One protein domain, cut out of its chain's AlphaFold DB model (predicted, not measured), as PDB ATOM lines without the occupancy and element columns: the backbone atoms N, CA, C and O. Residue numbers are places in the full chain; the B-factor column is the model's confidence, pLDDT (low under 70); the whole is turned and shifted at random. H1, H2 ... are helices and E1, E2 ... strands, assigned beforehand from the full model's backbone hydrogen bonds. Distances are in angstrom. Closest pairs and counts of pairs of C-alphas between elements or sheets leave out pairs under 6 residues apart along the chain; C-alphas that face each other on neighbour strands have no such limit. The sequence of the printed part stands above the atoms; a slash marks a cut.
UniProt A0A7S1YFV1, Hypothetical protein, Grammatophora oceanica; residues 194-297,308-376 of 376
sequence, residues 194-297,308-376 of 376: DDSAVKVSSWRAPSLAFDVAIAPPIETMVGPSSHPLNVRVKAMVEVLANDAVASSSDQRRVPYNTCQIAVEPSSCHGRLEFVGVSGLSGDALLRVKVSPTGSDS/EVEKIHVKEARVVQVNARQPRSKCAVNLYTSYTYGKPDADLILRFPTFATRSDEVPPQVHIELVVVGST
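Overview. This is residues 194 to 297 and 308 to 376 of the 376 residues of the protein "Hypothetical protein" of Grammatophora oceanica (UniProt A0A7S1YFV1). Two strongly twisted sheets lie partly face to face as a sandwich, their strands crossed at 39 degrees: a branched sheet of E1, E2, E3, E4, E7, E8 and E11, and a smaller sheet of E5, E6, E10 and E9. At one end E4 bends away to pair with the small hairpin of E1 and E2 and leads into the short helix H1, and residues 245 to 252 stick out there. The printed part has 173 residues, with eleven named strands in chain order and H1 between E4 and E5; the class is mostly strand. The branched sheet is mixed, the other, in the order E5, E6, E10, E9, antiparallel. The whole is compact, with a radius of gyration of the C-alphas of 17.5 A and spans of 56 by 39 by 25 A.

Arrangement. In the branched sheet E4, residues 229 to 240, has three neighbours and bends by 51 degrees at residue 237. On one side of it, staggered, lie E3, residues 218 to 222, with N 220 and O 231 at 2.9 A, and E2, residues 209 to 213, with N 210 and O 239 at 2.8 A. On the other side lies E11, residues 365 to 373, parallel to E4, with N 232 and O 366 at 2.8 A. E7, residues 313 to 322, is antiparallel to E11, with N 318 and O 369 at 2.8 A. The edge strands E8, residues 328 to 331, and E1, residues 198 to 200, pair with E7 through N 331 and O 319, 3.1 A, and with E2 through N 199 and O 211, 2.9 A. H1, residues 241 to 247, only grazes this sheet; every O i to N i+4 pair in it is within hydrogen-bond range. In the other sheet E6, residues 280 to 292, lies between E5, residues 259 to 264, with N 262 and O 289 at 2.8 A, and E10, residues 346 to 355, with N 286 and O 350 at 2.8 A. E9, residues 334 to 339, pairs with E10 through N 336 and O 349, 2.9 A. Between the sheets, the closest C-alphas of E7 and E9 are those of Ala 317 and Leu 335, 6.6 A.

Along the chain. E6 is 35.4 A long, E4 32.5 A and E10 27.6 A. E1 begins with C-alpha 198 at (227.808, 259.386, 186.515), and E11 ends with C-alpha 373 at (230.057, 243.917, 186.268).

Size, cuts and confidence. The two C-alphas farthest apart, of Gln 251 and Gly 276, are 57.1 A apart. Residues 298 to 307 are not printed, and C-alphas 297 and 308 are 16.7 A apart. The links H1 to E5 and E5 to E6 are long. The mean pLDDT of the printed part is 75.2; 59 residues are under 70, among them 265 to 280.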
ATOM      1  N   ASP A 194     219.452 260.485 191.522       53.16
ATOM      2  CA  ASP A 194     220.238 261.507 192.255       53.16
ATOM      3  C   ASP A 194     221.074 262.399 191.299       53.16
ATOM      4  O   ASP A 194     221.263 262.047 190.135       53.16
ATOM      5  N   ASP A 195     221.586 263.530 191.816       55.41
ATOM      6  CA  ASP A 195     222.165 264.740 191.163       55.41
ATOM      7  C   ASP A 195     223.331 264.578 190.144       55.41
ATOM      8  O   ASP A 195     223.955 265.552 189.735       55.41
ATOM      9  N   SER A 196     223.656 263.362 189.717       64.06
ATOM     10  CA  SER A 196     224.369 263.041 188.470       64.06
ATOM     11  C   SER A 196     224.438 261.519 188.376       64.06
ATOM     12  O   SER A 196     224.946 260.872 189.297       64.06
ATOM     13  N   ALA A 197     223.968 260.937 187.270       78.38
ATOM     14  CA  ALA A 197     223.995 259.487 187.042       78.38
ATOM     15  C   ALA A 197     225.419 258.901 187.006       78.38
ATOM     16  O   ALA A 197     225.617 257.708 187.249       78.38
ATOM     17  N   VAL A 198     226.404 259.748 186.699       88.62
ATOM     18  CA  VAL A 198     227.808 259.386 186.515       88.62
ATOM     19  C   VAL A 198     228.679 260.279 187.389       88.62
ATOM     20  O   VAL A 198     228.474 261.493 187.442       88.62
ATOM     21  N   LYS A 199     229.668 259.702 188.070       91.06
ATOM     22  CA  LYS A 199     230.623 260.435 188.910       91.06
ATOM     23  C   LYS A 199     232.048 259.960 188.667       91.06
ATOM     24  O   LYS A 199     232.259 258.814 188.312       91.06
ATOM     25  N   VAL A 200     233.037 260.820 188.864       93.38
ATOM     26  CA  VAL A 200     234.453 260.464 188.929       93.38
ATOM     27  C   VAL A 200     234.674 259.627 190.186       93.38
ATOM     28  O   VAL A 200     234.302 260.035 191.286       93.38
ATOM     29  N   SER A 201     235.291 258.461 190.032       90.81
ATOM     30  CA  SER A 201     235.461 257.524 191.138       90.81
ATOM     31  C   SER A 201     236.523 257.997 192.128       90.81
ATOM     32  O   SER A 201     237.717 258.059 191.813       90.81
ATOM     33  N   SER A 202     236.117 258.257 193.373       86.88
ATOM     34  CA  SER A 202     237.050 258.585 194.463       86.88
ATOM     35  C   SER A 202     237.875 257.373 194.930       86.88
ATOM     36  O   SER A 202     238.882 257.518 195.632       86.88
ATOM     37  N   TRP A 203     237.477 256.164 194.525       84.75
ATOM     38  CA  TRP A 203     238.146 254.912 194.875       84.75
ATOM     39  C   TRP A 203     239.343 254.600 194.003       84.75
ATOM     40  O   TRP A 203     240.288 253.978 194.488       84.75
ATOM     41  N   ARG A 204     239.295 255.028 192.740       85.56
ATOM     42  CA  ARG A 204     240.335 254.756 191.749       85.56
ATOM     43  C   ARG A 204     241.377 255.852 191.640       85.56
ATOM     44  O   ARG A 204     242.431 255.573 191.077       85.56
ATOM     45  N   ALA A 205     241.128 257.035 192.202       83.69
ATOM     46  CA  ALA A 205     242.087 258.135 192.224       83.69
ATOM     47  C   ALA A 205     243.485 257.644 192.675       83.69
ATOM     48  O   ALA A 205     243.595 257.024 193.735       83.69
ATOM     49  N   PRO A 206     244.556 257.898 191.896       83.31
ATOM     50  CA  PRO A 206     244.640 258.856 190.785       83.31
ATOM     51  C   PRO A 206     244.261 258.307 189.394       83.31
ATOM     52  O   PRO A 206     244.348 259.027 188.405       83.31
ATOM     53  N   SER A 207     243.867 257.038 189.274       89.44
ATOM     54  CA  SER A 207     243.386 256.491 187.999       89.44
ATOM     55  C   SER A 207     242.018 257.078 187.649       89.44
ATOM     56  O   SER A 207     241.094 257.038 188.462       89.44
ATOM     57  N   LEU A 208     241.876 257.587 186.422       92.00
ATOM     58  CA  LEU A 208     240.620 258.166 185.958       92.00
ATOM     59  C   LEU A 208     239.599 257.069 185.619       92.00
ATOM     60  O   LEU A 208     239.690 256.399 184.584       92.00
ATOM     61  N   ALA A 209     238.615 256.924 186.499       93.06
ATOM     62  CA  ALA A 209     237.468 256.043 186.342       93.06
ATOM     63  C   ALA A 209     236.177 256.782 186.702       93.06
ATOM     64  O   ALA A 209     236.204 257.779 187.427       93.06
ATOM     65  N   PHE A 210     235.060 256.267 186.205       92.00
ATOM     66  CA  PHE A 210     233.728 256.805 186.409       92.00
ATOM     67  C   PHE A 210     232.813 255.738 187.000       92.00
ATOM     68  O   PHE A 210     232.745 254.626 186.484       92.00
ATOM     69  N   ASP A 211     232.101 256.098 188.057       91.25
ATOM     70  CA  ASP A 211     231.086 255.280 188.694       91.25
ATOM     71  C   ASP A 211     229.704 255.684 188.156       91.25
ATOM     72  O   ASP A 211     229.309 256.850 188.225       91.25
ATOM     73  N   VAL A 212     228.978 254.716 187.598       89.56
ATOM     74  CA  VAL A 212     227.636 254.870 187.023       89.56
ATOM     75  C   VAL A 212     226.631 254.184 187.938       89.56
ATOM     76  O   VAL A 212     226.744 252.982 188.182       89.56
ATOM     77  N   ALA A 213     225.644 254.915 188.453       88.12
ATOM     78  CA  ALA A 213     224.625 254.335 189.329       88.12
ATOM     79  C   ALA A 213     223.640 253.459 188.533       88.12
ATOM     80  O   ALA A 213     223.028 253.920 187.570       88.12
ATOM     81  N   ILE A 214     223.457 252.202 188.950       86.12
ATOM     82  CA  ILE A 214     222.568 251.237 188.265       86.12
ATOM     83  C   ILE A 214     221.369 250.788 189.110       86.12
ATOM     84  O   ILE A 214     220.574 249.957 188.666       86.12
ATOM     85  N   ALA A 215     221.263 251.310 190.330       86.12
ATOM     86  CA  ALA A 215     220.121 251.148 191.214       86.12
ATOM     87  C   ALA A 215     219.969 252.394 192.098       86.12
ATOM     88  O   ALA A 215     220.988 252.983 192.487       86.12
ATOM     89  N   PRO A 216     218.738 252.760 192.495       85.44
ATOM     90  CA  PRO A 216     218.533 253.739 193.552       85.44
ATOM     91  C   PRO A 216     219.219 253.304 194.858       85.44
ATOM     92  O   PRO A 216     219.213 252.112 195.186       85.44
ATOM     93  N   PRO A 217     219.803 254.242 195.626       87.31
ATOM     94  CA  PRO A 217     220.374 253.926 196.926       87.31
ATOM     95  C   PRO A 217     219.290 253.422 197.883       87.31
ATOM     96  O   PRO A 217     218.181 253.955 197.917       87.31
ATOM     97  N   ILE A 218     219.638 252.446 198.716       89.38
ATOM     98  CA  ILE A 218     218.793 251.995 199.825       89.38
ATOM     99  C   ILE A 218     219.404 252.456 201.128       89.38
ATOM    100  O   ILE A 218     220.584 252.223 201.363       89.38
ATOM    101  N   GLU A 219     218.588 253.059 201.981       89.12
ATOM    102  CA  GLU A 219     218.954 253.430 203.343       89.12
ATOM    103  C   GLU A 219     218.088 252.643 204.324       89.12
ATOM    104  O   GLU A 219     216.862 252.620 204.211       89.12
ATOM    105  N   THR A 220     218.721 251.943 205.261       88.12
ATOM    106  CA  THR A 220     218.022 251.120 206.249       88.12
ATOM    107  C   THR A 220     218.805 251.014 207.549       88.12
ATOM    108  O   THR A 220     220.026 251.125 207.573       88.12
ATOM    109  N   MET A 221     218.098 250.758 208.644       85.56
ATOM    110  CA  MET A 221     218.693 250.524 209.955       85.56
ATOM    111  C   MET A 221     218.859 249.019 210.181       85.56
ATOM    112  O   MET A 221     217.894 248.264 210.064       85.56
ATOM    113  N   VAL A 222     220.068 248.577 210.529       80.44
ATOM    114  CA  VAL A 222     220.384 247.164 210.798       80.44
ATOM    115  C   VAL A 222     221.022 246.976 212.169       80.44
ATOM    116  O   VAL A 222     221.611 247.895 212.733       80.44
ATOM    117  N   GLY A 223     220.931 245.758 212.702       74.31
ATOM    118  CA  GLY A 223     221.484 245.411 214.009       74.31
ATOM    119  C   GLY A 223     220.487 245.530 215.168       74.31
ATOM    120  O   GLY A 223     219.303 245.803 214.962       74.31
ATOM    121  N   PRO A 224     220.934 245.242 216.402       67.81
ATOM    122  CA  PRO A 224     220.075 245.268 217.581       67.81
ATOM    123  C   PRO A 224     219.625 246.697 217.913       67.81
ATOM    124  O   PRO A 224     220.393 247.644 217.762       67.81
ATOM    125  N   SER A 225     218.418 246.850 218.469       67.94
ATOM    126  CA  SER A 225     217.851 248.157 218.854       67.94
ATOM    127  C   SER A 225     218.728 248.957 219.822       67.94
ATOM    128  O   SER A 225     218.663 250.181 219.838       67.94
ATOM    129  N   SER A 226     219.568 248.278 220.607       63.00
ATOM    130  CA  SER A 226     220.536 248.909 221.507       63.00
ATOM    131  C   SER A 226     221.670 249.639 220.779       63.00
ATOM    132  O   SER A 226     222.247 250.554 221.350       63.00
ATOM    133  N   HIS A 227     222.024 249.203 219.565       67.56
ATOM    134  CA  HIS A 227     223.168 249.709 218.795       67.56
ATOM    135  C   HIS A 227     222.890 249.581 217.285       67.56
ATOM    136  O   HIS A 227     223.494 248.734 216.620       67.56
ATOM    137  N   PRO A 228     221.937 250.354 216.739       74.50
ATOM    138  CA  PRO A 228     221.596 250.253 215.331       74.50
ATOM    139  C   PRO A 228     222.661 250.922 214.449       74.50
ATOM    140  O   PRO A 228     223.202 251.976 214.783       74.50
ATOM    141  N   LEU A 229     222.921 250.317 213.295       78.12
ATOM    142  CA  LEU A 229     223.743 250.858 212.216       78.12
ATOM    143  C   LEU A 229     222.820 251.419 211.137       78.12
ATOM    144  O   LEU A 229     221.968 250.692 210.628       78.12
ATOM    145  N   ASN A 230     223.009 252.678 210.758       85.50
ATOM    146  CA  ASN A 230     222.347 253.236 209.587       85.50
ATOM    147  C   ASN A 230     223.166 252.861 208.347       85.50
ATOM    148  O   ASN A 230     224.290 253.321 208.187       85.50
ATOM    149  N   VAL A 231     222.645 252.007 207.479       86.31
ATOM    150  CA  VAL A 231     223.360 251.509 206.305       86.31
ATOM    151  C   VAL A 231     222.747 252.089 205.041       86.31
ATOM    152  O   VAL A 231     221.565 251.893 204.773       86.31
ATOM    153  N   ARG A 232     223.584 252.736 204.229       89.31
ATOM    154  CA  ARG A 232     223.282 253.134 202.857       89.31
ATOM    155  C   ARG A 232     223.987 252.192 201.889       89.31
ATOM    156  O   ARG A 232     225.210 252.127 201.906       89.31
ATOM    157  N   VAL A 233     223.252 251.502 201.022       90.25
ATOM    158  CA  VAL A 233     223.808 250.632 199.974       90.25
ATOM    159  C   VAL A 233     223.522 251.224 198.598       90.25
ATOM    160  O   VAL A 233     222.392 251.607 198.307       90.25
ATOM    161  N   LYS A 234     224.545 251.282 197.746       90.31
ATOM    162  CA  LYS A 234     224.479 251.687 196.338       90.31
ATOM    163  C   LYS A 234     225.018 250.561 195.461       90.31
ATOM    164  O   LYS A 234     225.974 249.895 195.850       90.31
ATOM    165  N   ALA A 235     224.454 250.389 194.271       89.62
ATOM    166  CA  ALA A 235     225.035 249.547 193.230       89.62
ATOM    167  C   ALA A 235     225.454 250.421 192.055       89.62
ATOM    168  O   ALA A 235     224.707 251.295 191.604       89.62
ATOM    169  N   MET A 236     226.665 250.180 191.579       89.94
ATOM    170  CA  MET A 236     227.282 250.964 190.528       89.94
ATOM    171  C   MET A 236     228.104 250.090 189.600       89.94
ATOM    172  O   MET A 236     228.556 249.006 189.964       89.94
ATOM    173  N   VAL A 237     228.321 250.607 188.406       89.12
ATOM    174  CA  VAL A 237     229.276 250.084 187.443       89.12
ATOM    175  C   VAL A 237     230.445 251.043 187.389       89.12
ATOM    176  O   VAL A 237     230.257 252.248 187.260       89.12
ATOM    177  N   GLU A 238     231.649 250.497 187.448       90.31
ATOM    178  CA  GLU A 238     232.871 251.269 187.285       90.31
ATOM    179  C   GLU A 238     233.380 251.152 185.846       90.31
ATOM    180  O   GLU A 238     233.567 250.046 185.336       90.31
ATOM    181  N   VAL A 239     233.648 252.290 185.209       89.31
ATOM    182  CA  VAL A 239     234.128 252.382 183.826       89.31
ATOM    183  C   VAL A 239     235.419 253.192 183.783       89.31
ATOM    184  O   VAL A 239     235.472 254.322 184.267       89.31
ATOM    185  N   LEU A 240     236.481 252.649 183.185       91.00
ATOM    186  CA  LEU A 240     237.719 253.405 182.987       91.00
ATOM    187  C   LEU A 240     237.546 254.432 181.861       91.00
ATOM    188  O   LEU A 240     236.808 254.203 180.905       91.00
ATOM    189  N   ALA A 241     238.281 255.546 181.918       90.50
ATOM    190  CA  ALA A 241     238.192 256.588 180.889       90.50
ATOM    191  C   ALA A 241     238.421 256.062 179.462       90.50
ATOM    192  O   ALA A 241     237.718 256.459 178.534       90.50
ATOM    193  N   ASN A 242     239.373 255.139 179.283       88.75
ATOM    194  CA  ASN A 242     239.662 254.535 177.980       88.75
ATOM    195  C   ASN A 242     238.483 253.707 177.449       88.75
ATOM    196  O   ASN A 242     238.193 253.760 176.255       88.75
ATOM    197  N   ASP A 243     237.776 253.001 178.333       86.69
ATOM    198  CA  ASP A 243     236.622 252.173 177.973       86.69
ATOM    199  C   ASP A 243     235.417 253.053 177.619       86.69
ATOM    200  O   ASP A 243     234.706 252.796 176.642       86.69
ATOM    201  N   ALA A 244     235.230 254.156 178.350       86.00
ATOM    202  CA  ALA A 244     234.221 255.163 178.030       86.00
ATOM    203  C   ALA A 244     234.499 255.827 176.667       86.00
ATOM    204  O   ALA A 244     233.585 255.998 175.861       86.00
ATOM    205  N   VAL A 245     235.765 256.137 176.359       87.31
ATOM    206  CA  VAL A 245     236.163 256.659 175.040       87.31
ATOM    207  C   VAL A 245     235.919 255.627 173.934       87.31
ATOM    208  O   VAL A 245     235.410 255.998 172.878       87.31
ATOM    209  N   ALA A 246     236.232 254.347 174.150       81.50
ATOM    210  CA  ALA A 246     235.976 253.287 173.169       81.50
ATOM    211  C   ALA A 246     234.472 253.098 172.892       81.50
ATOM    212  O   ALA A 246     234.057 252.943 171.740       81.50
ATOM    213  N   SER A 247     233.647 253.227 173.933       72.88
ATOM    214  CA  SER A 247     232.182 253.153 173.849       72.88
ATOM    215  C   SER A 247     231.561 254.297 173.034       72.88
ATOM    216  O   SER A 247     230.417 254.195 172.606       72.88
ATOM    217  N   SER A 248     232.302 255.385 172.779       72.56
ATOM    218  CA  SER A 248     231.843 256.473 171.900       72.56
ATOM    219  C   SER A 248     231.904 256.126 170.406       72.56
ATOM    220  O   SER A 248     231.233 256.769 169.600       72.56
ATOM    221  N   SER A 249     232.722 255.135 170.024       64.25
ATOM    222  CA  SER A 249     232.956 254.749 168.624       64.25
ATOM    223  C   SER A 249     232.203 253.495 168.187       64.25
ATOM    224  O   SER A 249     231.833 253.398 167.019       64.25
ATOM    225  N   ASP A 250     231.957 252.560 169.103       53.81
ATOM    226  CA  ASP A 250     231.194 251.349 168.820       53.81
ATOM    227  C   ASP A 250     229.746 251.526 169.287       53.81
ATOM    228  O   ASP A 250     229.485 251.807 170.451       53.81
ATOM    229  N   GLN A 251     228.770 251.237 168.418       50.16
ATOM    230  CA  GLN A 251     227.358 251.062 168.815       50.16
ATOM    231  C   GLN A 251     227.144 249.914 169.828       50.16
ATOM    232  O   GLN A 251     226.015 249.656 170.245       50.16
ATOM    233  N   ARG A 252     228.212 249.222 170.245       47.50
ATOM    234  CA  ARG A 252     228.215 248.321 171.394       47.50
ATOM    235  C   ARG A 252     228.197 249.150 172.673       47.50
ATOM    236  O   ARG A 252     229.203 249.288 173.363       47.50
ATOM    237  N   ARG A 253     227.017 249.668 173.013       54.75
ATOM    238  CA  ARG A 253     226.696 249.946 174.415       54.75
ATOM    239  C   ARG A 253     227.006 248.666 175.181       54.75
ATOM    240  O   ARG A 253     226.474 247.630 174.801       54.75
ATOM    241  N   VAL A 254     227.855 248.719 176.204       51.72
ATOM    242  CA  VAL A 254     227.870 247.653 177.211       51.72
ATOM    243  C   VAL A 254     226.562 247.843 177.977       51.72
ATOM    244  O   VAL A 254     226.435 248.853 178.673       51.72
ATOM    245  N   PRO A 255     225.535 246.999 177.765       59.06
ATOM    246  CA  PRO A 255     224.297 247.158 178.499       59.06
ATOM    247  C   PRO A 255     224.602 246.794 179.948       59.06
ATOM    248  O   PRO A 255     225.032 245.685 180.253       59.06
ATOM    249  N   TYR A 256     224.420 247.747 180.852       69.06
ATOM    250  CA  TYR A 256     224.430 247.433 182.268       69.06
ATOM    251  C   TYR A 256     222.999 247.158 182.676       69.06
ATOM    252  O   TYR A 256     222.131 248.026 182.563       69.06
ATOM    253  N   ASN A 257     222.748 245.931 183.122       68.50
ATOM    254  CA  ASN A 257     221.451 245.573 183.661       68.50
ATOM    255  C   ASN A 257     221.224 246.401 184.925       68.50
ATOM    256  O   ASN A 257     221.910 246.226 185.935       68.50
ATOM    257  N   THR A 258     220.269 247.330 184.852       79.88
ATOM    258  CA  THR A 258     219.775 248.011 186.050       79.88
ATOM    259  C   THR A 258     219.324 246.958 187.054       79.88
ATOM    260  O   THR A 258     218.829 245.893 186.671       79.88
ATOM    261  N   CYS A 259     219.529 247.224 188.337       84.38
ATOM    262  CA  CYS A 259     219.235 246.253 189.379       84.38
ATOM    263  C   CYS A 259     218.396 246.857 190.501       84.38
ATOM    264  O   CYS A 259     218.300 248.070 190.680       84.38
ATOM    265  N   GLN A 260     217.771 245.968 191.257       87.94
ATOM    266  CA  GLN A 260     217.133 246.231 192.524       87.94
ATOM    267  C   GLN A 260     218.020 245.660 193.617       87.94
ATOM    268  O   GLN A 260     218.513 244.534 193.528       87.94
ATOM    269  N   ILE A 261     218.215 246.454 194.658       89.00
ATOM    270  CA  ILE A 261     218.912 246.033 195.864       89.00
ATOM    271  C   ILE A 261     217.833 245.714 196.901       89.00
ATOM    272  O   ILE A 261     216.782 246.347 196.937       89.00
ATOM    273  N   ALA A 262     218.071 244.739 197.759       89.69
ATOM    274  CA  ALA A 262     217.322 244.560 198.989       89.69
ATOM    275  C   ALA A 262     218.311 244.245 200.104       89.69
ATOM    276  O   ALA A 262     219.217 243.433 199.938       89.69
ATOM    277  N   VAL A 263     218.156 244.908 201.244       87.12
ATOM    278  CA  VAL A 263     219.012 244.687 202.407       87.12
ATOM    279  C   VAL A 263     218.210 243.898 203.426       87.12
ATOM    280  O   VAL A 263     217.187 244.373 203.918       87.12
ATOM    281  N   GLU A 264     218.663 242.687 203.731       81.75
ATOM    282  CA  GLU A 264     218.063 241.878 204.784       81.75
ATOM    283  C   GLU A 264     218.757 242.192 206.115       81.75
ATOM    284  O   GLU A 264     219.993 242.182 206.186       81.75
ATOM    285  N   PRO A 265     217.999 242.448 207.197       63.72
ATOM    286  CA  PRO A 265     218.585 242.609 208.515       63.72
ATOM    287  C   PRO A 265     219.253 241.295 208.931       63.72
ATOM    288  O   PRO A 265     218.583 240.313 209.243       63.72
ATOM    289  N   SER A 266     220.581 241.269 208.959       63.00
ATOM    290  CA  SER A 266     221.336 240.201 209.610       63.00
ATOM    291  C   SER A 266     221.815 240.656 210.983       63.00
ATOM    292  O   SER A 266     222.066 241.834 211.237       63.00
ATOM    293  N   SER A 267     221.913 239.706 211.906       57.28
ATOM    294  CA  SER A 267     222.358 239.965 213.267       57.28
ATOM    295  C   SER A 267     223.801 240.477 213.284       57.28
ATOM    296  O   SER A 267     224.716 239.751 212.895       57.28
ATOM    297  N   CYS A 268     224.030 241.684 213.801       52.56
ATOM    298  CA  CYS A 268     225.370 242.139 214.167       52.56
ATOM    299  C   CYS A 268     225.856 241.283 215.345       52.56
ATOM    300  O   CYS A 268     225.321 241.377 216.449       52.56
ATOM    301  N   HIS A 269     226.816 240.391 215.112       49.59
ATOM    302  CA  HIS A 269     227.459 239.613 216.171       49.59
ATOM    303  C   HIS A 269     228.761 240.304 216.564       49.59
ATOM    304  O   HIS A 269     229.834 239.981 216.068       49.59
ATOM    305  N   GLY A 270     228.646 241.268 217.470       47.50
ATOM    306  CA  GLY A 270     229.783 241.930 218.090       47.50
ATOM    307  C   GLY A 270     229.497 242.122 219.566       47.50
ATOM    308  O   GLY A 270     228.618 242.894 219.942       47.50
ATOM    309  N   ARG A 271     230.225 241.396 220.415       42.50
ATOM    310  CA  ARG A 271     230.336 241.738 221.831       42.50
ATOM    311  C   ARG A 271     231.094 243.067 221.850       42.50
ATOM    312  O   ARG A 271     232.266 243.083 221.487       42.50
ATOM    313  N   LEU A 272     230.417 244.163 222.196       42.75
ATOM    314  CA  LEU A 272     231.043 245.461 222.466       42.75
ATOM    315  C   LEU A 272     231.899 245.328 223.734       42.75
ATOM    316  O   LEU A 272     231.548 245.816 224.805       42.75
ATOM    317  N   GLU A 273     233.006 244.599 223.650       37.12
ATOM    318  CA  GLU A 273     234.081 244.774 224.607       37.12
ATOM    319  C   GLU A 273     234.792 246.055 224.169       37.12
ATOM    320  O   GLU A 273     235.455 246.094 223.134       37.12
ATOM    321  N   PHE A 274     234.588 247.135 224.925       40.25
ATOM    322  CA  PHE A 274     235.367 248.366 224.818       40.25
ATOM    323  C   PHE A 274     236.838 248.047 225.137       40.25
ATOM    324  O   PHE A 274     237.317 248.297 226.241       40.25
ATOM    325  N   VAL A 275     237.566 247.452 224.193       37.00
ATOM    326  CA  VAL A 275     238.986 247.135 224.357       37.00
ATOM    327  C   VAL A 275     239.813 248.182 223.625       37.00
ATOM    328  O   VAL A 275     240.205 248.025 222.472       37.00
ATOM    329  N   GLY A 276     240.111 249.254 224.358       44.50
ATOM    330  CA  GLY A 276     241.303 250.073 224.161       44.50
ATOM    331  C   GLY A 276     241.389 250.922 222.886       44.50
ATOM    332  O   GLY A 276     240.529 250.918 222.013       44.50
ATOM    333  N   VAL A 277     242.494 251.667 222.840       48.31
ATOM    334  CA  VAL A 277     243.005 252.715 221.925       48.31
ATOM    335  C   VAL A 277     242.660 252.601 220.414       48.31
ATOM    336  O   VAL A 277     242.817 253.568 219.673       48.31
ATOM    337  N   SER A 278     242.146 251.464 219.930       54.56
ATOM    338  CA  SER A 278     241.892 251.182 218.508       54.56
ATOM    339  C   SER A 278     240.580 251.742 217.931       54.56
ATOM    340  O   SER A 278     240.482 251.891 216.713       54.56
ATOM    341  N   GLY A 279     239.576 252.035 218.767       61.06
ATOM    342  CA  GLY A 279     238.268 252.541 218.318       61.06
ATOM    343  C   GLY A 279     237.385 251.525 217.572       61.06
ATOM    344  O   GLY A 279     236.326 251.904 217.075       61.06
ATOM    345  N   LEU A 280     237.783 250.252 217.485       69.38
ATOM    346  CA  LEU A 280     236.997 249.173 216.877       69.38
ATOM    347  C   LEU A 280     235.810 248.788 217.782       69.38
ATOM    348  O   LEU A 280     236.000 248.547 218.971       69.38
ATOM    349  N   SER A 281     234.599 248.714 217.223       70.19
ATOM    350  CA  SER A 281     233.378 248.274 217.927       70.19
ATOM    351  C   SER A 281     233.037 246.798 217.707       70.19
ATOM    352  O   SER A 281     232.367 246.195 218.540       70.19
ATOM    353  N   GLY A 282     233.502 246.203 216.605       75.12
ATOM    354  CA  GLY A 282     233.272 244.797 216.262       75.12
ATOM    355  C   GLY A 282     233.027 244.607 214.769       75.12
ATOM    356  O   GLY A 282     233.146 245.558 214.002       75.12
ATOM    357  N   ASP A 283     232.656 243.398 214.353       77.25
ATOM    358  CA  ASP A 283     232.318 243.106 212.957       77.25
ATOM    359  C   ASP A 283     230.805 243.203 212.721       77.25
ATOM    360  O   ASP A 283     230.001 242.629 213.462       77.25
ATOM    361  N   ALA A 284     230.417 243.883 211.646       80.00
ATOM    362  CA  ALA A 284     229.072 243.812 211.100       80.00
ATOM    363  C   ALA A 284     228.995 242.711 210.039       80.00
ATOM    364  O   ALA A 284     229.901 242.542 209.220       80.00
ATOM    365  N   LEU A 285     227.881 241.980 210.059       85.38
ATOM    366  CA  LEU A 285     227.473 241.071 208.999       85.38
ATOM    367  C   LEU A 285     226.229 241.673 208.350       85.38
ATOM    368  O   LEU A 285     225.259 241.943 209.063       85.38
ATOM    369  N   LEU A 286     226.254 241.871 207.036       86.88
ATOM    370  CA  LEU A 286     225.125 242.371 206.259       86.88
ATOM    371  C   LEU A 286     224.790 241.398 205.136       86.88
ATOM    372  O   LEU A 286     225.678 241.021 204.372       86.88
ATOM    373  N   ARG A 287     223.515 241.037 204.996       89.88
ATOM    374  CA  ARG A 287     223.033 240.318 203.821       89.88
ATOM    375  C   ARG A 287     222.386 241.293 202.845       89.88
ATOM    376  O   ARG A 287     221.468 242.028 203.201       89.88
ATOM    377  N   VAL A 288     222.871 241.292 201.611       91.12
ATOM    378  CA  VAL A 288     222.356 242.132 200.530       91.12
ATOM    379  C   VAL A 288     221.985 241.243 199.361       91.12
ATOM    380  O   VAL A 288     222.805 240.466 198.882       91.12
ATOM    381  N   LYS A 289     220.754 241.366 198.890       91.06
ATOM    382  CA  LYS A 289     220.278 240.716 197.681       91.06
ATOM    383  C   LYS A 289     220.302 241.718 196.532       91.06
ATOM    384  O   LYS A 289     219.850 242.848 196.698       91.06
ATOM    385  N   VAL A 290     220.825 241.309 195.381       89.75
ATOM    386  CA  VAL A 290     220.840 242.110 194.153       89.75
ATOM    387  C   VAL A 290     220.129 241.329 193.053       89.75
ATOM    388  O   VAL A 290     220.500 240.193 192.763       89.75
ATOM    389  N   SER A 291     219.110 241.935 192.450       87.38
ATOM    390  CA  SER A 291     218.237 241.319 191.444       87.38
ATOM    391  C   SER A 291     218.151 242.205 190.200       87.38
ATOM    392  O   SER A 291     218.135 243.421 190.352       87.38
ATOM    393  N   PRO A 292     218.088 241.670 188.970       85.38
ATOM    394  CA  PRO A 292     217.895 242.501 187.781       85.38
ATOM    395  C   PRO A 292     216.540 243.215 187.802       85.38
ATOM    396  O   PRO A 292     215.534 242.658 188.237       85.38
ATOM    397  N   THR A 293     216.485 244.442 187.294       78.69
ATOM    398  CA  THR A 293     215.223 245.155 187.071       78.69
ATOM    399  C   THR A 293     214.625 244.697 185.741       78.69
ATOM    400  O   THR A 293     215.312 244.683 184.724       78.69
ATOM    401  N   GLY A 294     213.340 244.332 185.725       64.44
ATOM    402  CA  GLY A 294     212.653 243.884 184.504       64.44
ATOM    403  C   GLY A 294     212.681 242.373 184.267       64.44
ATOM    404  O   GLY A 294     212.064 241.902 183.314       64.44
ATOM    405  N   SER A 295     213.299 241.589 185.158       53.69
ATOM    406  CA  SER A 295     212.923 240.185 185.301       53.69
ATOM    407  C   SER A 295     211.562 240.150 185.989       53.69
ATOM    408  O   SER A 295     211.483 240.048 187.216       53.69
ATOM    409  N   ASP A 296     210.487 240.306 185.215       45.72
ATOM    410  CA  ASP A 296     209.169 239.919 185.695       45.72
ATOM    411  C   ASP A 296     209.317 238.518 186.272       45.72
ATOM    412  O   ASP A 296     209.757 237.581 185.605       45.72
ATOM    413  N   SER A 297     208.994 238.414 187.552       43.34
ATOM    414  CA  SER A 297     208.990 237.215 188.372       43.34
ATOM    415  C   SER A 297     207.935 236.205 187.904       43.34
ATOM    416  O   SER A 297     207.225 235.609 188.710       43.34
ATOM    417  N   GLU A 308     222.567 229.471 180.697       62.56
ATOM    418  CA  GLU A 308     221.531 230.210 179.950       62.56
ATOM    419  C   GLU A 308     220.910 231.369 180.746       62.56
ATOM    420  O   GLU A 308     220.229 232.213 180.167       62.56
ATOM    421  N   VAL A 309     221.146 231.435 182.061       66.38
ATOM    422  CA  VAL A 309     220.665 232.530 182.914       66.38
ATOM    423  C   VAL A 309     221.789 233.542 183.099       66.38
ATOM    424  O   VAL A 309     222.803 233.246 183.728       66.38
ATOM    425  N   GLU A 310     221.596 234.744 182.567       71.38
ATOM    426  CA  GLU A 310     222.500 235.872 182.769       71.38
ATOM    427  C   GLU A 310     222.453 236.307 184.244       71.38
ATOM    428  O   GLU A 310     221.429 236.781 184.742       71.38
ATOM    429  N   LYS A 311     223.544 236.067 184.980       75.50
ATOM    430  CA  LYS A 311     223.634 236.336 186.423       75.50
ATOM    431  C   LYS A 311     224.235 237.714 186.670       75.50
ATOM    432  O   LYS A 311     225.178 238.123 185.997       75.50
ATOM    433  N   ILE A 312     223.742 238.403 187.699       82.44
ATOM    434  CA  ILE A 312     224.403 239.617 188.184       82.44
ATOM    435  C   ILE A 312     225.719 239.239 188.863       82.44
ATOM    436  O   ILE A 312     225.766 238.421 189.785       82.44
ATOM    437  N   HIS A 313     226.808 239.878 188.448       84.81
ATOM    438  CA  HIS A 313     228.120 239.664 189.040       84.81
ATOM    439  C   HIS A 313     228.564 240.887 189.831       84.81
ATOM    440  O   HIS A 313     228.750 241.964 189.276       84.81
ATOM    441  N   VAL A 314     228.772 240.710 191.138       87.31
ATOM    442  CA  VAL A 314     229.368 241.738 192.000       87.31
ATOM    443  C   VAL A 314     230.849 241.428 192.165       87.31
ATOM    444  O   VAL A 314     231.215 240.394 192.724       87.31
ATOM    445  N   LYS A 315     231.699 242.312 191.642       87.81
ATOM    446  CA  LYS A 315     233.161 242.168 191.645       87.81
ATOM    447  C   LYS A 315     233.778 242.591 192.969       87.81
ATOM    448  O   LYS A 315     234.748 241.989 193.415       87.81
ATOM    449  N   GLU A 316     233.256 243.661 193.554       89.19
ATOM    450  CA  GLU A 316     233.855 244.325 194.706       89.19
ATOM    451  C   GLU A 316     232.757 244.974 195.555       89.19
ATOM    452  O   GLU A 316     231.758 245.456 195.021       89.19
ATOM    453  N   ALA A 317     232.955 245.004 196.871       89.44
ATOM    454  CA  ALA A 317     232.154 245.795 197.794       89.44
ATOM    455  C   ALA A 317     233.074 246.770 198.532       89.44
ATOM    456  O   ALA A 317     234.069 246.365 199.133       89.44
ATOM    457  N   ARG A 318     232.734 248.055 198.485       88.00
ATOM    458  CA  ARG A 318     233.496 249.151 199.082       88.00
ATOM    459  C   ARG A 318     232.703 249.719 200.239       88.00
ATOM    460  O   ARG A 318     231.545 250.073 200.057       88.00
ATOM    461  N   VAL A 319     233.297 249.779 201.427       85.56
ATOM    462  CA  VAL A 319     232.580 250.206 202.635       85.56
ATOM    463  C   VAL A 319     233.306 251.353 203.326       85.56
ATOM    464  O   VAL A 319     234.519 251.302 203.560       85.56
ATOM    465  N   VAL A 320     232.527 252.371 203.682       81.81
ATOM    466  CA  VAL A 320     232.940 253.590 204.382       81.81
ATOM    467  C   VAL A 320     232.033 253.774 205.587       81.81
ATOM    468  O   VAL A 320     230.819 253.727 205.445       81.81
ATOM    469  N   GLN A 321     232.593 254.013 206.769       77.88
ATOM    470  CA  GLN A 321     231.794 254.412 207.926       77.88
ATOM    471  C   GLN A 321     231.951 255.913 208.168       77.88
ATOM    472  O   GLN A 321     233.008 256.390 208.583       77.88
ATOM    473  N   VAL A 322     230.869 256.642 207.928       71.62
ATOM    474  CA  VAL A 322     230.708 258.054 208.257       71.62
ATOM    475  C   VAL A 322     230.499 258.166 209.777       71.62
ATOM    476  O   VAL A 322     229.770 257.374 210.379       71.62
ATOM    477  N   ASN A 323     231.175 259.126 210.411       66.06
ATOM    478  CA  ASN A 323     231.134 259.407 211.860       66.06
ATOM    479  C   ASN A 323     231.825 258.381 212.784       66.06
ATOM    480  O   ASN A 323     231.593 258.369 213.993       66.06
ATOM    481  N   ALA A 324     232.713 257.535 212.256       66.25
ATOM    482  CA  ALA A 324     233.595 256.723 213.094       66.25
ATOM    483  C   ALA A 324     234.502 257.604 213.985       66.25
ATOM    484  O   ALA A 324     235.122 258.567 213.527       66.25
ATOM    485  N   ARG A 325     234.625 257.244 215.269       55.31
ATOM    486  CA  ARG A 325     235.586 257.781 216.237       55.31
ATOM    487  C   ARG A 325     236.960 257.426 215.704       55.31
ATOM    488  O   ARG A 325     237.406 256.289 215.833       55.31
ATOM    489  N   GLN A 326     237.597 258.446 215.133       54.38
ATOM    490  CA  GLN A 326     238.656 258.354 214.132       54.38
ATOM    491  C   GLN A 326     238.089 258.021 212.737       54.38
ATOM    492  O   GLN A 326     237.726 256.868 212.496       54.38
ATOM    493  N   PRO A 327     238.033 258.984 211.799       51.50
ATOM    494  CA  PRO A 327     237.539 258.706 210.459       51.50
ATOM    495  C   PRO A 327     238.424 257.663 209.772       51.50
ATOM    496  O   PRO A 327     239.651 257.774 209.692       51.50
ATOM    497  N   ARG A 328     237.767 256.586 209.345       60.62
ATOM    498  CA  ARG A 328     238.331 255.452 208.615       60.62
ATOM    499  C   ARG A 328     237.554 255.364 207.319       60.62
ATOM    500  O   ARG A 328     236.488 254.761 207.255       60.62
ATOM    501  N   SER A 329     238.077 256.009 206.290       53.09
ATOM    502  CA  SER A 329     237.302 256.242 205.080       53.09
ATOM    503  C   SER A 329     237.297 255.090 204.081       53.09
ATOM    504  O   SER A 329     236.689 255.231 203.026       53.09
ATOM    505  N   LYS A 330     237.954 253.964 204.400       66.06
ATOM    506  CA  LYS A 330     237.887 252.685 203.675       66.06
ATOM    507  C   LYS A 330     238.125 251.542 204.668       66.06
ATOM    508  O   LYS A 330     239.099 251.589 205.424       66.06
ATOM    509  N   CYS A 331     237.271 250.521 204.677       64.19
ATOM    510  CA  CYS A 331     237.508 249.295 205.443       64.19
ATOM    511  C   CYS A 331     237.577 248.072 204.524       64.19
ATOM    512  O   CYS A 331     236.984 248.058 203.447       64.19
ATOM    513  N   ALA A 332     238.346 247.061 204.938       70.81
ATOM    514  CA  ALA A 332     238.400 245.793 204.226       70.81
ATOM    515  C   ALA A 332     237.066 245.059 204.404       70.81
ATOM    516  O   ALA A 332     236.578 244.907 205.525       70.81
ATOM    517  N   VAL A 333     236.497 244.604 203.291       77.25
ATOM    518  CA  VAL A 333     235.213 243.908 203.255       77.25
ATOM    519  C   VAL A 333     235.459 242.497 202.767       77.25
ATOM    520  O   VAL A 333     235.983 242.290 201.674       77.25
ATOM    521  N   ASN A 334     235.047 241.517 203.562       78.88
ATOM    522  CA  ASN A 334     234.945 240.151 203.077       78.88
ATOM    523  C   ASN A 334     233.592 240.005 202.378       78.88
ATOM    524  O   ASN A 334     232.547 240.079 203.030       78.88
ATOM    525  N   LEU A 335     233.632 239.827 201.059       86.12
ATOM    526  CA  LEU A 335     232.469 239.611 200.204       86.12
ATOM    527  C   LEU A 335     232.307 238.111 199.943       86.12
ATOM    528  O   LEU A 335     233.174 237.485 199.334       86.12
ATOM    529  N   TYR A 336     231.186 237.548 200.380       85.12
ATOM    530  CA  TYR A 336     230.784 236.185 200.051       85.12
ATOM    531  C   TYR A 336     229.571 236.252 199.133       85.12
ATOM    532  O   TYR A 336     228.523 236.760 199.523       85.12
ATOM    533  N   THR A 337     229.716 235.734 197.921       84.19
ATOM    534  CA  THR A 337     228.653 235.740 196.914       84.19
ATOM    535  C   THR A 337     228.093 234.336 196.765       84.19
ATOM    536  O   THR A 337     228.842 233.370 196.613       84.19
ATOM    537  N   SER A 338     226.772 234.223 196.791       86.00
ATOM    538  CA  SER A 338     226.047 232.986 196.538       86.00
ATOM    539  C   SER A 338     224.976 233.209 195.477       86.00
ATOM    540  O   SER A 338     224.433 234.304 195.335       86.00
ATOM    541  N   TYR A 339     224.701 232.160 194.710       83.50
ATOM    542  CA  TYR A 339     223.745 232.175 193.613       83.50
ATOM    543  C   TYR A 339     222.760 231.034 193.810       83.50
ATOM    544  O   TYR A 339     223.165 229.894 194.052       83.50
ATOM    545  N   THR A 340     221.469 231.329 193.687       78.38
ATOM    546  CA  THR A 340     220.452 230.277 193.670       78.38
ATOM    547  C   THR A 340     220.349 229.716 192.254       78.38
ATOM    548  O   THR A 340     220.205 230.476 191.298       78.38
ATOM    549  N   TYR A 341     220.411 228.389 192.111       74.50
ATOM    550  CA  TYR A 341     220.292 227.720 190.813       74.50
ATOM    551  C   TYR A 341     219.030 228.171 190.063       74.50
ATOM    552  O   TYR A 341     217.940 228.205 190.643       74.50
ATOM    553  N   GLY A 342     219.185 228.511 188.780       69.69
ATOM    554  CA  GLY A 342     218.083 228.974 187.933       69.69
ATOM    555  C   GLY A 342     217.526 230.359 188.287       69.69
ATOM    556  O   GLY A 342     216.465 230.717 187.783       69.69
ATOM    557  N   LYS A 343     218.199 231.141 189.145       79.31
ATOM    558  CA  LYS A 343     217.838 232.538 189.432       79.31
ATOM    559  C   LYS A 343     218.960 233.493 189.008       79.31
ATOM    560  O   LYS A 343     220.129 233.167 189.217       79.31
ATOM    561  N   PRO A 344     218.623 234.675 188.463       79.56
ATOM    562  CA  PRO A 344     219.614 235.692 188.105       79.56
ATOM    563  C   PRO A 344     220.107 236.503 189.320       79.56
ATOM    564  O   PRO A 344     221.065 237.270 189.208       79.56
ATOM    565  N   ASP A 345     219.450 236.329 190.472       85.06
ATOM    566  CA  ASP A 345     219.741 237.013 191.731       85.06
ATOM    567  C   ASP A 345     221.130 236.658 192.285       85.06
ATOM    568  O   ASP A 345     221.531 235.489 192.309       85.06
ATOM    569  N   ALA A 346     221.814 237.662 192.832       87.44
ATOM    570  CA  ALA A 346     223.008 237.494 193.649       87.44
ATOM    571  C   ALA A 346     222.668 237.720 195.131       87.44
ATOM    572  O   ALA A 346     222.216 238.796 195.523       87.44
ATOM    573  N   ASP A 347     222.917 236.709 195.961       89.56
ATOM    574  CA  ASP A 347     222.832 236.789 197.417       89.56
ATOM    575  C   ASP A 347     224.236 237.055 197.978       89.56
ATOM    576  O   ASP A 347     225.115 236.190 197.921       89.56
ATOM    577  N   LEU A 348     224.451 238.252 198.521       90.88
ATOM    578  CA  LEU A 348     225.729 238.707 199.060       90.88
ATOM    579  C   LEU A 348     225.701 238.693 200.585       90.88
ATOM    580  O   LEU A 348     224.762 239.188 201.208       90.88
ATOM    581  N   ILE A 349     226.776 238.203 201.192       88.88
ATOM    582  CA  ILE A 349     227.063 238.381 202.613       88.88
ATOM    583  C   ILE A 349     228.329 239.225 202.719       88.88
ATOM    584  O   ILE A 349     229.399 238.836 202.250       88.88
ATOM    585  N   LEU A 350     228.201 240.390 203.345       87.94
ATOM    586  CA  LEU A 350     229.286 241.324 203.603       87.94
ATOM    587  C   LEU A 350     229.684 241.217 205.068       87.94
ATOM    588  O   LEU A 350     228.838 241.358 205.950       87.94
ATOM    589  N   ARG A 351     230.972 241.009 205.332       86.06
ATOM    590  CA  ARG A 351     231.543 241.137 206.677       86.06
ATOM    591  C   ARG A 351     232.589 242.239 206.685       86.06
ATOM    592  O   ARG A 351     233.565 242.151 205.942       86.06
ATOM    593  N   PHE A 352     232.405 243.236 207.542       83.50
ATOM    594  CA  PHE A 352     233.313 244.378 207.658       83.50
ATOM    595  C   PHE A 352     233.404 244.875 209.108       83.50
ATOM    596  O   PHE A 352     232.439 244.736 209.865       83.50
ATOM    597  N   PRO A 353     234.547 245.452 209.513       78.75
ATOM    598  CA  PRO A 353     234.698 246.032 210.837       78.75
ATOM    599  C   PRO A 353     233.889 247.329 210.961       78.75
ATOM    600  O   PRO A 353     233.814 248.130 210.031       78.75
ATOM    601  N   THR A 354     233.336 247.552 212.146       76.50
ATOM    602  CA  THR A 354     232.661 248.783 212.561       76.50
ATOM    603  C   THR A 354     233.451 249.457 213.663       76.50
ATOM    604  O   THR A 354     234.116 248.809 214.476       76.50
ATOM    605  N   PHE A 355     233.373 250.776 213.703       75.88
ATOM    606  CA  PHE A 355     234.122 251.617 214.622       75.88
ATOM    607  C   PHE A 355     233.164 252.368 215.544       75.88
ATOM    608  O   PHE A 355     232.020 252.643 215.179       75.88
ATOM    609  N   ALA A 356     233.621 252.675 216.757       70.19
ATOM    610  CA  ALA A 356     232.813 253.387 217.747       70.19
ATOM    611  C   ALA A 356     232.431 254.766 217.215       70.19
ATOM    612  O   ALA A 356     233.217 255.354 216.490       70.19
ATOM    613  N   THR A 357     231.282 255.311 217.587       67.62
ATOM    614  CA  THR A 357     230.923 256.718 217.336       67.62
ATOM    615  C   THR A 357     231.047 257.515 218.637       67.62
ATOM    616  O   THR A 357     231.224 256.933 219.715       67.62
ATOM    617  N   ARG A 358     231.019 258.853 218.581       60.03
ATOM    618  CA  ARG A 358     230.816 259.641 219.809       60.03
ATOM    619  C   ARG A 358     229.405 259.348 220.329       60.03
ATOM    620  O   ARG A 358     228.468 259.272 219.545       60.03
ATOM    621  N   SER A 359     229.275 259.154 221.642       53.53
ATOM    622  CA  SER A 359     228.054 258.702 222.338       53.53
ATOM    623  C   SER A 359     226.834 259.611 222.159       53.53
ATOM    624  O   SER A 359     225.728 259.220 222.523       53.53
ATOM    625  N   ASP A 360     227.041 260.798 221.595       50.91
ATOM    626  CA  ASP A 360     226.085 261.899 221.568       50.91
ATOM    627  C   ASP A 360     225.592 262.179 220.130       50.91
ATOM    628  O   ASP A 360     224.815 263.104 219.901       50.91
ATOM    629  N   GLU A 361     226.050 261.392 219.148       52.78
ATOM    630  CA  GLU A 361     225.796 261.600 217.721       52.78
ATOM    631  C   GLU A 361     224.920 260.495 217.106       52.78
ATOM    632  O   GLU A 361     224.787 259.387 217.629       52.78
ATOM    633  N   VAL A 362     224.306 260.847 215.970       58.88
ATOM    634  CA  VAL A 362     223.495 260.013 215.065       58.88
ATOM    635  C   VAL A 362     224.069 258.587 214.941       58.88
ATOM    636  O   VAL A 362     225.294 258.442 214.884       58.88
ATOM    637  N   PRO A 363     223.228 257.529 214.867       62.69
ATOM    638  CA  PRO A 363     223.698 256.153 214.711       62.69
ATOM    639  C   PRO A 363     224.751 256.023 213.595       62.69
ATOM    640  O   PRO A 363     224.608 256.683 212.559       62.69
ATOM    641  N   PRO A 364     225.795 255.190 213.789       67.81
ATOM    642  CA  PRO A 364     226.889 255.022 212.836       67.81
ATOM    643  C   PRO A 364     226.358 254.815 211.425       67.81
ATOM    644  O   PRO A 364     225.592 253.880 211.184       67.81
ATOM    645  N   GLN A 365     226.771 255.691 210.510       79.88
ATOM    646  CA  GLN A 365     226.293 255.659 209.140       79.88
ATOM    647  C   GLN A 365     227.320 254.948 208.258       79.88
ATOM    648  O   GLN A 365     228.418 255.444 208.031       79.88
ATOM    649  N   VAL A 366     226.980 253.767 207.764       84.06
ATOM    650  CA  VAL A 366     227.833 252.946 206.906       84.06
ATOM    651  C   VAL A 366     227.361 253.082 205.467       84.06
ATOM    652  O   VAL A 366     226.215 252.782 205.154       84.06
ATOM    653  N   HIS A 367     228.233 253.533 204.576       86.31
ATOM    654  CA  HIS A 367     227.998 253.590 203.137       86.31
ATOM    655  C   HIS A 367     228.682 252.402 202.473       86.31
ATOM    656  O   HIS A 367     229.862 252.148 202.704       86.31
ATOM    657  N   ILE A 368     227.932 251.674 201.656       89.19
ATOM    658  CA  ILE A 368     228.371 250.480 200.944       89.19
ATOM    659  C   ILE A 368     228.133 250.697 199.457       89.19
ATOM    660  O   ILE A 368     227.008 250.971 199.045       89.19
ATOM    661  N   GLU A 369     229.168 250.527 198.648       90.50
ATOM    662  CA  GLU A 369     229.088 250.577 197.193       90.50
ATOM    663  C   GLU A 369     229.427 249.204 196.622       90.50
ATOM    664  O   GLU A 369     230.502 248.654 196.864       90.50
ATOM    665  N   LEU A 370     228.480 248.628 195.891       91.94
ATOM    666  CA  LEU A 370     228.619 247.353 195.207       91.94
ATOM    667  C   LEU A 370     229.011 247.621 193.757       91.94
ATOM    668  O   LEU A 370     228.236 248.214 193.008       91.94
ATOM    669  N   VAL A 371     230.203 247.172 193.367       90.56
ATOM    670  CA  VAL A 371     230.688 247.273 191.989       90.56
ATOM    671  C   VAL A 371     230.188 246.064 191.216       90.56
ATOM    672  O   VAL A 371     230.672 244.941 191.393       90.56
ATOM    673  N   VAL A 372     229.201 246.303 190.364       88.56
ATOM    674  CA  VAL A 372     228.576 245.308 189.502       88.56
ATOM    675  C   VAL A 372     229.279 245.302 188.149       88.56
ATOM    676  O   VAL A 372     229.637 246.348 187.610       88.56
ATOM    677  N   VAL A 373     229.501 244.112 187.606       83.00
ATOM    678  CA  VAL A 373     230.057 243.917 186.268       83.00
ATOM    679  C   VAL A 373     228.903 243.629 185.321       83.00
ATOM    680  O   VAL A 373     228.046 242.800 185.634       83.00
ATOM    681  N   GLY A 374     228.884 244.317 184.178       64.69
ATOM    682  CA  GLY A 374     227.987 243.967 183.081       64.69
ATOM    683  C   GLY A 374     228.240 242.530 182.630       64.69
ATOM    684  O   GLY A 374     229.376 242.050 182.650       64.69
ATOM    685  N   SER A 375     227.181 241.834 182.257       54.56
ATOM    686  CA  SER A 375     227.277 240.546 181.586       54.56
ATOM    687  C   SER A 375     227.922 240.740 180.210       54.56
ATOM    688  O   SER A 375     227.546 241.631 179.449       54.56
ATOM    689  N   THR A 376     228.966 239.959 179.933       43.97
ATOM    690  CA  THR A 376     229.697 239.962 178.654       43.97
ATOM    691  C   THR A 376     229.140 238.951 177.680       43.97
ATOM    692  O   THR A 376     228.906 237.810 178.146       43.97
TER     693      THR A 376